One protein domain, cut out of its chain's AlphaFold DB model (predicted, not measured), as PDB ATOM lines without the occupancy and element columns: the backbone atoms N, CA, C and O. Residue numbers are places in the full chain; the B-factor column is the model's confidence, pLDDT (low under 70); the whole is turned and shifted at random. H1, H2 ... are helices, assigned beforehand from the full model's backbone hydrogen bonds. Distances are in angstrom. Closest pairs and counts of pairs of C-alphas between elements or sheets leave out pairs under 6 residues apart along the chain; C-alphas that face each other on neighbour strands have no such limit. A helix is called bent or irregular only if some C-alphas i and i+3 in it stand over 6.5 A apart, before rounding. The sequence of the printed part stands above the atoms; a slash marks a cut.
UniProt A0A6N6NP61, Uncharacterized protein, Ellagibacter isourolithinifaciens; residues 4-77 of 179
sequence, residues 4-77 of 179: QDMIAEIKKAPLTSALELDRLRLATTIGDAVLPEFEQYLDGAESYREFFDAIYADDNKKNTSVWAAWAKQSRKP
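AT A GLANCE: This is residues 4 to 77 of the 179 residues of an uncharacterized protein of Ellagibacter isourolithinifaciens (UniProt A0A6N6NP61). The longest helix, H2, runs between H1 and H5, side by side with each and opposite in direction to both, and H4 crosses the open side of this trio from H1 to H5. H3, a short helix, packs on H4 with its residue Leu 42 and comes close to the last residue of H2. The printed part has 74 residues with five named helices in the order H1, H2, H3, H4, H5 and no named strand; the class is all helix. It is compact, with a radius of gyration of the C-alphas of 11.3 A, and rounded, spanning 29 by 26 by 20 A.

IN THESE COORDINATES: H2 holds residues 15 to 28 and measures 20.0 A from its first C-alpha at (238.044, 203.112, 171.876) to its last. It is irregular: C-alphas 16 and 19 are 7.6 A apart. Before it comes H1, residues 4 to 11, 10.7 A long, starting with C-alpha 4 at (236.120, 217.690, 158.557). After it come H3, residues 36 to 42, H4, residues 48 to 57 and 14.2 A long, and H5, residues 65 to 73 and 11.8 A long, whose C-alpha 73 is at (227.977, 209.739, 176.910). H3 is also irregular, with C-alphas 37 and 40 lying 7.4 A apart.

HOW THE PARTS SIT: H2 touches H5 at a shallow tilt of 17 degrees, opposite ways; their closest C-alphas are those of Leu 24 and Val 66, 6.0 A apart. H1 and H2 form a helical hairpin, at a tilt of 34.6 degrees that is only just shallow, with the C-alphas of Ile 10 and Leu 21 closest at 6.3 A. H4 is the hub, touching three helices. It touches H1 about perpendicular, at 84 degrees, the closest C-alphas being those of Met 6 and Tyr 48, 5.1 A apart. It touches H5 at 68 degrees, only just short of perpendicular, with the C-alphas of Tyr 56 and Trp 67 closest at 5.4 A. It touches H3 at 69.8 degrees, again only just steep, the C-alphas of Leu 42 and Phe 51 being closest at 5.5 A. H2 and H4 are near each other, while H3 is apart from H1 and H5. Every O i to N i+4 pair is within hydrogen-bond range in H1, H4 and H5, against 8 of 10 in H2 and 0 of 3 in H3, where 3 of 4 O i to N i+3 pairs are within range.

THE WHOLE: The C-alphas farthest apart are those of Gly 31 and Pro 77, at 31.3 A. The printed part has no cut, and no link is long. In the link from H2 to H3, residues 29 to 30 pair with residues 33 to 34, antiparallel. Mean pLDDT of the printed part is 92.7, and no printed residue is under 70.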
ATOM      1  N   GLN A   4     235.052 218.675 158.768       91.12
ATOM      2  CA  GLN A   4     236.120 217.690 158.557       91.12
ATOM      3  C   GLN A   4     237.071 217.575 159.757       91.12
ATOM      4  O   GLN A   4     237.474 216.464 160.106       91.12
ATOM      5  N   ASP A   5     237.391 218.696 160.412       91.25
ATOM      6  CA  ASP A   5     238.259 218.714 161.594       91.25
ATOM      7  C   ASP A   5     237.575 217.979 162.754       91.25
ATOM      8  O   ASP A   5     238.157 217.064 163.335       91.25
ATOM      9  N   MET A   6     236.293 218.275 162.997       92.00
ATOM     10  CA  MET A   6     235.467 217.580 163.990       92.00
ATOM     11  C   MET A   6     235.435 216.062 163.754       92.00
ATOM     12  O   MET A   6     235.645 215.270 164.675       92.00
ATOM     13  N   ILE A   7     235.194 215.639 162.509       90.94
ATOM     14  CA  ILE A   7     235.163 214.220 162.129       90.94
ATOM     15  C   ILE A   7     236.527 213.563 162.383       90.94
ATOM     16  O   ILE A   7     236.592 212.426 162.860       90.94
ATOM     17  N   ALA A   8     237.623 214.258 162.072       91.12
ATOM     18  CA  ALA A   8     238.973 213.760 162.299       91.12
ATOM     19  C   ALA A   8     239.305 213.632 163.794       91.12
ATOM     20  O   ALA A   8     239.978 212.674 164.180       91.12
ATOM     21  N   GLU A   9     238.831 214.549 164.638       91.81
ATOM     22  CA  GLU A   9     238.979 214.450 166.093       91.81
ATOM     23  C   GLU A   9     238.188 213.280 166.680       91.81
ATOM     24  O   GLU A   9     238.743 212.499 167.454       91.81
ATOM     25  N   ILE A  10     236.927 213.101 166.268       89.62
ATOM     26  CA  ILE A  10     236.080 211.984 166.716       89.62
ATOM     27  C   ILE A  10     236.747 210.636 166.408       89.62
ATOM     28  O   ILE A  10     236.788 209.755 167.265       89.62
ATOM     29  N   LYS A  11     237.353 210.488 165.222       88.19
ATOM     30  CA  LYS A  11     238.079 209.264 164.831       88.19
ATOM     31  C   LYS A  11     239.313 208.969 165.690       88.19
ATOM     32  O   LYS A  11     239.756 207.825 165.731       88.19
ATOM     33  N   LYS A  12     239.880 209.979 166.355       89.44
ATOM     34  CA  LYS A  12     241.032 209.841 167.263       89.44
ATOM     35  C   LYS A  12     240.613 209.590 168.715       89.44
ATOM     36  O   LYS A  12     241.483 209.427 169.571       89.44
ATOM     37  N   ALA A  13     239.315 209.593 169.017       85.75
ATOM     38  CA  ALA A  13     238.829 209.412 170.375       85.75
ATOM     39  C   ALA A  13     239.153 208.007 170.926       85.75
ATOM     40  O   ALA A  13     239.296 207.051 170.158       85.75
ATOM     41  N   PRO A  14     239.240 207.846 172.261       86.81
ATOM     42  CA  PRO A  14     239.473 206.546 172.880       86.81
ATOM     43  C   PRO A  14     238.447 205.497 172.434       86.81
ATOM     44  O   PRO A  14     237.256 205.796 172.309       86.81
ATOM     45  N   LEU A  15     238.893 204.244 172.283       82.12
ATOM     46  CA  LEU A  15     238.044 203.112 171.876       82.12
ATOM     47  C   LEU A  15     236.801 202.949 172.762       82.12
ATOM     48  O   LEU A  15     235.739 202.587 172.270       82.12
ATOM     49  N   THR A  16     236.909 203.285 174.050       84.19
ATOM     50  CA  THR A  16     235.802 203.245 175.019       84.19
ATOM     51  C   THR A  16     234.651 204.195 174.681       84.19
ATOM     52  O   THR A  16     233.554 204.017 175.192       84.19
ATOM     53  N   SER A  17     234.898 205.212 173.857       85.31
ATOM     54  CA  SER A  17     233.917 206.210 173.411       85.31
ATOM     55  C   SER A  17     233.673 206.195 171.901       85.31
ATOM     56  O   SER A  17     232.765 206.871 171.431       85.31
ATOM     57  N   ALA A  18     234.471 205.444 171.138       85.81
ATOM     58  CA  ALA A  18     234.486 205.519 169.680       85.81
ATOM     59  C   ALA A  18     233.126 205.181 169.051       85.81
ATOM     60  O   ALA A  18     232.698 205.874 168.134       85.81
ATOM     61  N   LEU A  19     232.423 204.165 169.570       88.25
ATOM     62  CA  LEU A  19     231.122 203.756 169.033       88.25
ATOM     63  C   LEU A  19     230.051 204.843 169.210       88.25
ATOM     64  O   LEU A  19     229.361 205.185 168.253       88.25
ATOM     65  N   GLU A  20     229.917 205.395 170.417       89.69
ATOM     66  CA  GLU A  20     228.906 206.426 170.692       89.69
ATOM     67  C   GLU A  20     229.236 207.745 169.988       89.69
ATOM     68  O   GLU A  20     228.345 208.406 169.457       89.69
ATOM     69  N   LEU A  21     230.520 208.105 169.899       92.00
ATOM     70  CA  LEU A  21     230.938 209.292 169.156       92.00
ATOM     71  C   LEU A  21     230.729 209.139 167.643       92.00
ATOM     72  O   LEU A  21     230.359 210.111 166.989       92.00
ATOM     73  N   ASP A  22     230.911 207.942 167.076       90.25
ATOM     74  CA  ASP A  22     230.612 207.711 165.659       90.25
ATOM     75  C   ASP A  22     229.103 207.744 165.379       90.25
ATOM     76  O   ASP A  22     228.684 208.308 164.371       90.25
ATOM     77  N   ARG A  23     228.264 207.244 166.297       91.50
ATOM     78  CA  ARG A  23     226.801 207.409 166.203       91.50
ATOM     79  C   ARG A  23     226.390 208.877 166.227       91.50
ATOM     80  O   ARG A  23     225.620 209.305 165.372       91.50
ATOM     81  N   LEU A  24     226.938 209.654 167.161       94.56
ATOM     82  CA  LEU A  24     226.706 211.096 167.242       94.56
ATOM     83  C   LEU A  24     227.165 211.821 165.972       94.56
ATOM     84  O   LEU A  24     226.453 212.686 165.462       94.56
ATOM     85  N   ARG A  25     228.317 211.435 165.414       94.00
ATOM     86  CA  ARG A  25     228.795 211.942 164.123       94.00
ATOM     87  C   ARG A  25     227.805 211.622 163.005       94.00
ATOM     88  O   ARG A  25     227.423 212.520 162.263       94.00
ATOM     89  N   LEU A  26     227.378 210.367 162.875       92.75
ATOM     90  CA  LEU A  26     226.426 209.941 161.844       92.75
ATOM     91  C   LEU A  26     225.077 210.662 161.963       92.75
ATOM     92  O   LEU A  26     224.459 210.954 160.947       92.75
ATOM     93  N   ALA A  27     224.648 210.981 163.183       94.19
ATOM     94  CA  ALA A  27     223.408 211.707 163.433       94.19
ATOM     95  C   ALA A  27     223.504 213.219 163.155       94.19
ATOM     96  O   ALA A  27     222.478 213.881 163.043       94.19
ATOM     97  N   THR A  28     224.715 213.777 163.050       94.62
ATOM     98  CA  THR A  28     224.942 215.225 162.886       94.62
ATOM     99  C   THR A  28     225.601 215.607 161.563       94.62
ATOM    100  O   THR A  28     225.744 216.795 161.279       94.62
ATOM    101  N   THR A  29     225.996 214.637 160.732       93.88
ATOM    102  CA  THR A  29     226.761 214.880 159.500       93.88
ATOM    103  C   THR A  29     226.220 214.107 158.301       93.88
ATOM    104  O   THR A  29     225.656 213.024 158.440       93.88
ATOM    105  N   ILE A  30     226.457 214.645 157.104       90.88
ATOM    106  CA  ILE A  30     226.291 213.952 155.826       90.88
ATOM    107  C   ILE A  30     227.558 214.142 154.985       90.88
ATOM    108  O   ILE A  30     227.949 215.258 154.643       90.88
ATOM    109  N   GLY A  31     228.240 213.035 154.680       87.69
ATOM    110  CA  GLY A  31     229.571 213.085 154.071       87.69
ATOM    111  C   GLY A  31     230.556 213.872 154.944       87.69
ATOM    112  O   GLY A  31     230.785 213.510 156.097       87.69
ATOM    113  N   ASP A  32     231.098 214.953 154.383       87.50
ATOM    114  CA  ASP A  32     232.085 215.834 155.023       87.50
ATOM    115  C   ASP A  32     231.474 217.117 155.619       87.50
ATOM    116  O   ASP A  32     232.209 218.001 156.063       87.50
ATOM    117  N   ALA A  33     230.144 217.239 155.620       91.88
ATOM    118  CA  ALA A  33     229.424 218.410 156.112       91.88
ATOM    119  C   ALA A  33     228.578 218.078 157.347       91.88
ATOM    120  O   ALA A  33     228.085 216.960 157.503       91.88
ATOM    121  N   VAL A  34     228.392 219.069 158.218       93.75
ATOM    122  CA  VAL A  34     227.392 219.026 159.294       93.75
ATOM    123  C   VAL A  34     226.013 219.303 158.687       93.75
ATOM    124  O   VAL A  34     225.909 220.053 157.720       93.75
ATOM    125  N   LEU A  35     224.961 218.659 159.199       94.56
ATOM    126  CA  LEU A  35     223.596 218.912 158.726       94.56
ATOM    127  C   LEU A  35     223.185 220.369 159.026       94.56
ATOM    128  O   LEU A  35     223.558 220.881 160.084       94.56
ATOM    129  N   PRO A  36     222.365 221.017 158.173       93.88
ATOM    130  CA  PRO A  36     222.022 222.439 158.309       93.88
ATOM    131  C   PRO A  36     221.507 222.845 159.697       93.88
ATOM    132  O   PRO A  36     221.873 223.880 160.242       93.88
ATOM    133  N   GLU A  37     220.699 221.990 160.324       93.75
ATOM    134  CA  GLU A  37     220.137 222.212 161.663       93.75
ATOM    135  C   GLU A  37     221.157 222.221 162.812       93.75
ATOM    136  O   GLU A  37     220.790 222.568 163.941       93.75
ATOM    137  N   PHE A  38     222.405 221.824 162.547       94.69
ATOM    138  CA  PHE A  38     223.501 221.831 163.511       94.69
ATOM    139  C   PHE A  38     224.631 222.807 163.154       94.69
ATOM    140  O   PHE A  38     225.542 222.981 163.962       94.69
ATOM    141  N   GLU A  39     224.588 223.465 161.990       93.56
ATOM    142  CA  GLU A  39     225.653 224.373 161.533       93.56
ATOM    143  C   GLU A  39     225.939 225.487 162.546       93.56
ATOM    144  O   GLU A  39     227.100 225.775 162.835       93.56
ATOM    145  N   GLN A  40     224.891 226.044 163.160       94.06
ATOM    146  CA  GLN A  40     225.025 227.103 164.162       94.06
ATOM    147  C   GLN A  40     225.818 226.689 165.412       94.06
ATOM    148  O   GLN A  40     226.409 227.544 166.055       94.06
ATOM    149  N   TYR A  41     225.854 225.398 165.762       94.88
ATOM    150  CA  TYR A  41     226.625 224.911 166.917       94.88
ATOM    151  C   TYR A  41     228.087 224.644 166.571       94.88
ATOM    152  O   TYR A  41     228.920 224.477 167.459       94.88
ATOM    153  N   LEU A  42     228.396 224.541 165.276       92.69
ATOM    154  CA  LEU A  42     229.762 224.400 164.786       92.69
ATOM    155  C   LEU A  42     230.466 225.762 164.710       92.69
ATOM    156  O   LEU A  42     231.701 225.831 164.808       92.69
ATOM    157  N   ASP A  43     229.684 226.829 164.539       87.88
ATOM    158  CA  ASP A  43     230.165 228.201 164.609       87.88
ATOM    159  C   ASP A  43     230.642 228.513 166.034       87.88
ATOM    160  O   ASP A  43     229.939 228.289 167.017       87.88
ATOM    161  N   GLY A  44     231.892 228.951 166.162       82.00
ATOM    162  CA  GLY A  44     232.533 229.194 167.459       82.00
ATOM    163  C   GLY A  44     233.038 227.964 168.230       82.00
ATOM    164  O   GLY A  44     233.809 228.151 169.163       82.00
ATOM    165  N   ALA A  45     232.697 226.728 167.846       93.00
ATOM    166  CA  ALA A  45     233.277 225.538 168.478       93.00
ATOM    167  C   ALA A  45     234.743 225.336 168.049       93.00
ATOM    168  O   ALA A  45     235.056 225.401 166.853       93.00
ATOM    169  N   GLU A  46     235.628 225.030 168.997       92.56
ATOM    170  CA  GLU A  46     237.044 224.706 168.767       92.56
ATOM    171  C   GLU A  46     237.320 223.196 168.767       92.56
ATOM    172  O   GLU A  46     238.361 222.763 168.280       92.56
ATOM    173  N   SER A  47     236.381 222.383 169.265       93.50
ATOM    174  CA  SER A  47     236.501 220.919 169.325       93.50
ATOM    175  C   SER A  47     235.157 220.211 169.142       93.50
ATOM    176  O   SER A  47     234.092 220.815 169.309       93.50
ATOM    177  N   TYR A  48     235.171 218.898 168.863       93.56
ATOM    178  CA  TYR A  48     233.922 218.113 168.807       93.56
ATOM    179  C   TYR A  48     233.137 218.146 170.128       93.56
ATOM    180  O   TYR A  48     231.914 218.038 170.127       93.56
ATOM    181  N   ARG A  49     233.832 218.289 171.265       94.62
ATOM    182  CA  ARG A  49     233.191 218.376 172.582       94.62
ATOM    183  C   ARG A  49     232.404 219.666 172.725       94.62
ATOM    184  O   ARG A  49     231.270 219.609 173.179       94.62
ATOM    185  N   GLU A  50     232.987 220.790 172.321       96.19
ATOM    186  CA  GLU A  50     232.313 222.089 172.347       96.19
ATOM    187  C   GLU A  50     231.108 222.117 171.412       96.19
ATOM    188  O   GLU A  50     230.052 222.606 171.799       96.19
ATOM    189  N   PHE A  51     231.226 221.498 170.235       96.62
ATOM    190  CA  PHE A  51     230.105 221.329 169.311       96.62
ATOM    191  C   PHE A  51     228.919 220.589 169.957       96.62
ATOM    192  O   PHE A  51     227.793 221.089 169.955       96.62
ATOM    193  N   PHE A  52     229.150 219.415 170.556       96.88
ATOM    194  CA  PHE A  52     228.067 218.670 171.207       96.88
ATOM    195  C   PHE A  52     227.595 219.316 172.519       96.88
ATOM    196  O   PHE A  52     226.416 219.216 172.857       96.88
ATOM    197  N   ASP A  53     228.474 220.010 173.247       97.06
ATOM    198  CA  ASP A  53     228.100 220.787 174.430       97.06
ATOM    199  C   ASP A  53     227.183 221.961 174.074       97.06
ATOM    200  O   ASP A  53     226.227 222.215 174.807       97.06
ATOM    201  N   ALA A  54     227.406 222.619 172.933       96.81
ATOM    202  CA  ALA A  54     226.523 223.659 172.421       96.81
ATOM    203  C   ALA A  54     225.140 223.100 172.037       96.81
ATOM    204  O   ALA A  54     224.125 223.678 172.425       96.81
ATOM    205  N   ILE A  55     225.081 221.933 171.378       96.75
ATOM    206  CA  ILE A  55     223.808 221.232 171.108       96.75
ATOM    207  C   ILE A  55     223.085 220.895 172.416       96.75
ATOM    208  O   ILE A  55     221.871 221.045 172.518       96.75
ATOM    209  N   TYR A  56     223.823 220.436 173.427       97.50
ATOM    210  CA  TYR A  56     223.253 220.077 174.721       97.50
ATOM    211  C   TYR A  56     222.742 221.275 175.524       97.50
ATOM    212  O   TYR A  56     221.776 221.154 176.280       97.50
ATOM    213  N   ALA A  57     223.379 222.434 175.365       96.94
ATOM    214  CA  ALA A  57     222.945 223.666 175.998       96.94
ATOM    215  C   ALA A  57     221.614 224.188 175.432       96.94
ATOM    216  O   ALA A  57     220.882 224.835 176.181       96.94
ATOM    217  N   ASP A  58     221.279 223.887 174.171       96.38
ATOM    218  CA  ASP A  58     220.006 224.279 173.560       96.38
ATOM    219  C   ASP A  58     218.845 223.380 174.020       96.38
ATOM    220  O   ASP A  58     218.680 222.239 173.576       96.38
ATOM    221  N   ASP A  59     217.979 223.923 174.875       95.69
ATOM    222  CA  ASP A  59     216.791 223.220 175.362       95.69
ATOM    223  C   ASP A  59     215.769 222.915 174.255       95.69
ATOM    224  O   ASP A  59     214.969 221.994 174.417       95.69
ATOM    225  N   ASN A  60     215.819 223.582 173.094       96.12
ATOM    226  CA  ASN A  60     214.991 223.191 171.945       96.12
ATOM    227  C   ASN A  60     215.413 221.833 171.368       96.12
ATOM    228  O   ASN A  60     214.636 221.178 170.669       96.12
ATOM    229  N   LYS A  61     216.635 221.378 171.668       96.38
ATOM    230  CA  LYS A  61     217.157 220.072 171.259       96.38
ATOM    231  C   LYS A  61     216.997 219.001 172.330       96.38
ATOM    232  O   LYS A  61     217.282 217.842 172.027       96.38
ATOM    233  N   LYS A  62     216.482 219.314 173.528       96.56
ATOM    234  CA  LYS A  62     216.443 218.362 174.657       96.56
ATOM    235  C   LYS A  62     215.666 217.070 174.396       96.56
ATOM    236  O   LYS A  62     215.964 216.044 174.996       96.56
ATOM    237  N   ASN A  63     214.734 217.086 173.442       96.19
ATOM    238  CA  ASN A  63     213.954 215.917 173.015       96.19
ATOM    239  C   ASN A  63     214.546 215.168 171.805       96.19
ATOM    240  O   ASN A  63     213.889 214.300 171.243       96.19
ATOM    241  N   THR A  64     215.760 215.507 171.363       96.44
ATOM    242  CA  THR A  64     216.415 214.850 170.220       96.44
ATOM    243  C   THR A  64     217.356 213.730 170.667       96.44
ATOM    244  O   THR A  64     217.955 213.797 171.745       96.44
ATOM    245  N   SER A  65     217.553 212.725 169.811       95.75
ATOM    246  CA  SER A  65     218.479 211.617 170.084       95.75
ATOM    247  C   SER A  65     219.937 212.066 170.202       95.75
ATOM    248  O   SER A  65     220.681 211.539 171.021       95.75
ATOM    249  N   VAL A  66     220.358 213.084 169.435       96.44
ATOM    250  CA  VAL A  66     221.721 213.647 169.526       96.44
ATOM    251  C   VAL A  66     221.970 214.225 170.916       96.44
ATOM    252  O   VAL A  66     222.991 213.941 171.543       96.44
ATOM    253  N   TRP A  67     221.008 214.998 171.419       97.50
ATOM    254  CA  TRP A  67     221.082 215.579 172.751       97.50
ATOM    255  C   TRP A  67     221.132 214.499 173.836       97.50
ATOM    256  O   TRP A  67     221.995 214.558 174.712       97.50
ATOM    257  N   ALA A  68     220.270 213.478 173.752       96.75
ATOM    258  CA  ALA A  68     220.234 212.380 174.719       96.75
ATOM    259  C   ALA A  68     221.515 211.546 174.713       96.75
ATOM    260  O   ALA A  68     222.088 211.277 175.773       96.75
ATOM    261  N   ALA A  69     221.992 211.170 173.526       95.00
ATOM    262  CA  ALA A  69     223.216 210.403 173.367       95.00
ATOM    263  C   ALA A  69     224.418 211.161 173.941       95.00
ATOM    264  O   ALA A  69     225.215 210.576 174.677       95.00
ATOM    265  N   TRP A  70     224.519 212.472 173.697       96.56
ATOM    266  CA  TRP A  70     225.578 213.276 174.301       96.56
ATOM    267  C   TRP A  70     225.422 213.421 175.816       96.56
ATOM    268  O   TRP A  70     226.401 213.259 176.548       96.56
ATOM    269  N   ALA A  71     224.203 213.659 176.311       95.81
ATOM    270  CA  ALA A  71     223.930 213.754 177.741       95.81
ATOM    271  C   ALA A  71     224.354 212.477 178.484       95.81
ATOM    272  O   ALA A  71     224.988 212.549 179.540       95.81
ATOM    273  N   LYS A  72     224.070 211.309 177.897       92.75
ATOM    274  CA  LYS A  72     224.444 209.992 178.421       92.75
ATOM    275  C   LYS A  72     225.951 209.743 178.336       92.75
ATOM    276  O   LYS A  72     226.575 209.421 179.348       92.75
ATOM    277  N   GLN A  73     226.548 209.952 177.161       91.44
ATOM    278  CA  GLN A  73     227.977 209.739 176.910       91.44
ATOM    279  C   GLN A  73     228.862 210.613 177.809       91.44
ATOM    280  O   GLN A  73     229.865 210.145 178.353       91.44
ATOM    281  N   SER A  74     228.473 211.874 177.992       92.19
ATOM    282  CA  SER A  74     229.231 212.872 178.749       92.19
ATOM    283  C   SER A  74     228.745 213.048 180.187       92.19
ATOM    284  O   SER A  74     229.239 213.935 180.883       92.19
ATOM    285  N   ARG A  75     227.815 212.198 180.656       91.44
ATOM    286  CA  ARG A  75     227.280 212.210 182.032       91.44
ATOM    287  C   ARG A  75     226.758 213.593 182.454       91.44
ATOM    288  O   ARG A  75     227.000 214.043 183.573       91.44
ATOM    289  N   LYS A  76     226.095 214.302 181.536       94.88
ATOM    290  CA  LYS A  76     225.634 215.682 181.749       94.88
ATOM    291  C   LYS A  76     224.361 215.706 182.598       94.88
ATOM    292  O   LYS A  76     223.443 214.961 182.257       94.88
ATOM    293  N   PRO A  77     224.261 216.560 183.634       93.75
ATOM    294  CA  PRO A  77     223.092 216.624 184.510       93.75
ATOM    295  C   PRO A  77     221.891 217.218 183.771       93.75
ATOM    296  O   PRO A  77     221.888 218.399 183.443       93.75
TER     297      PRO A  77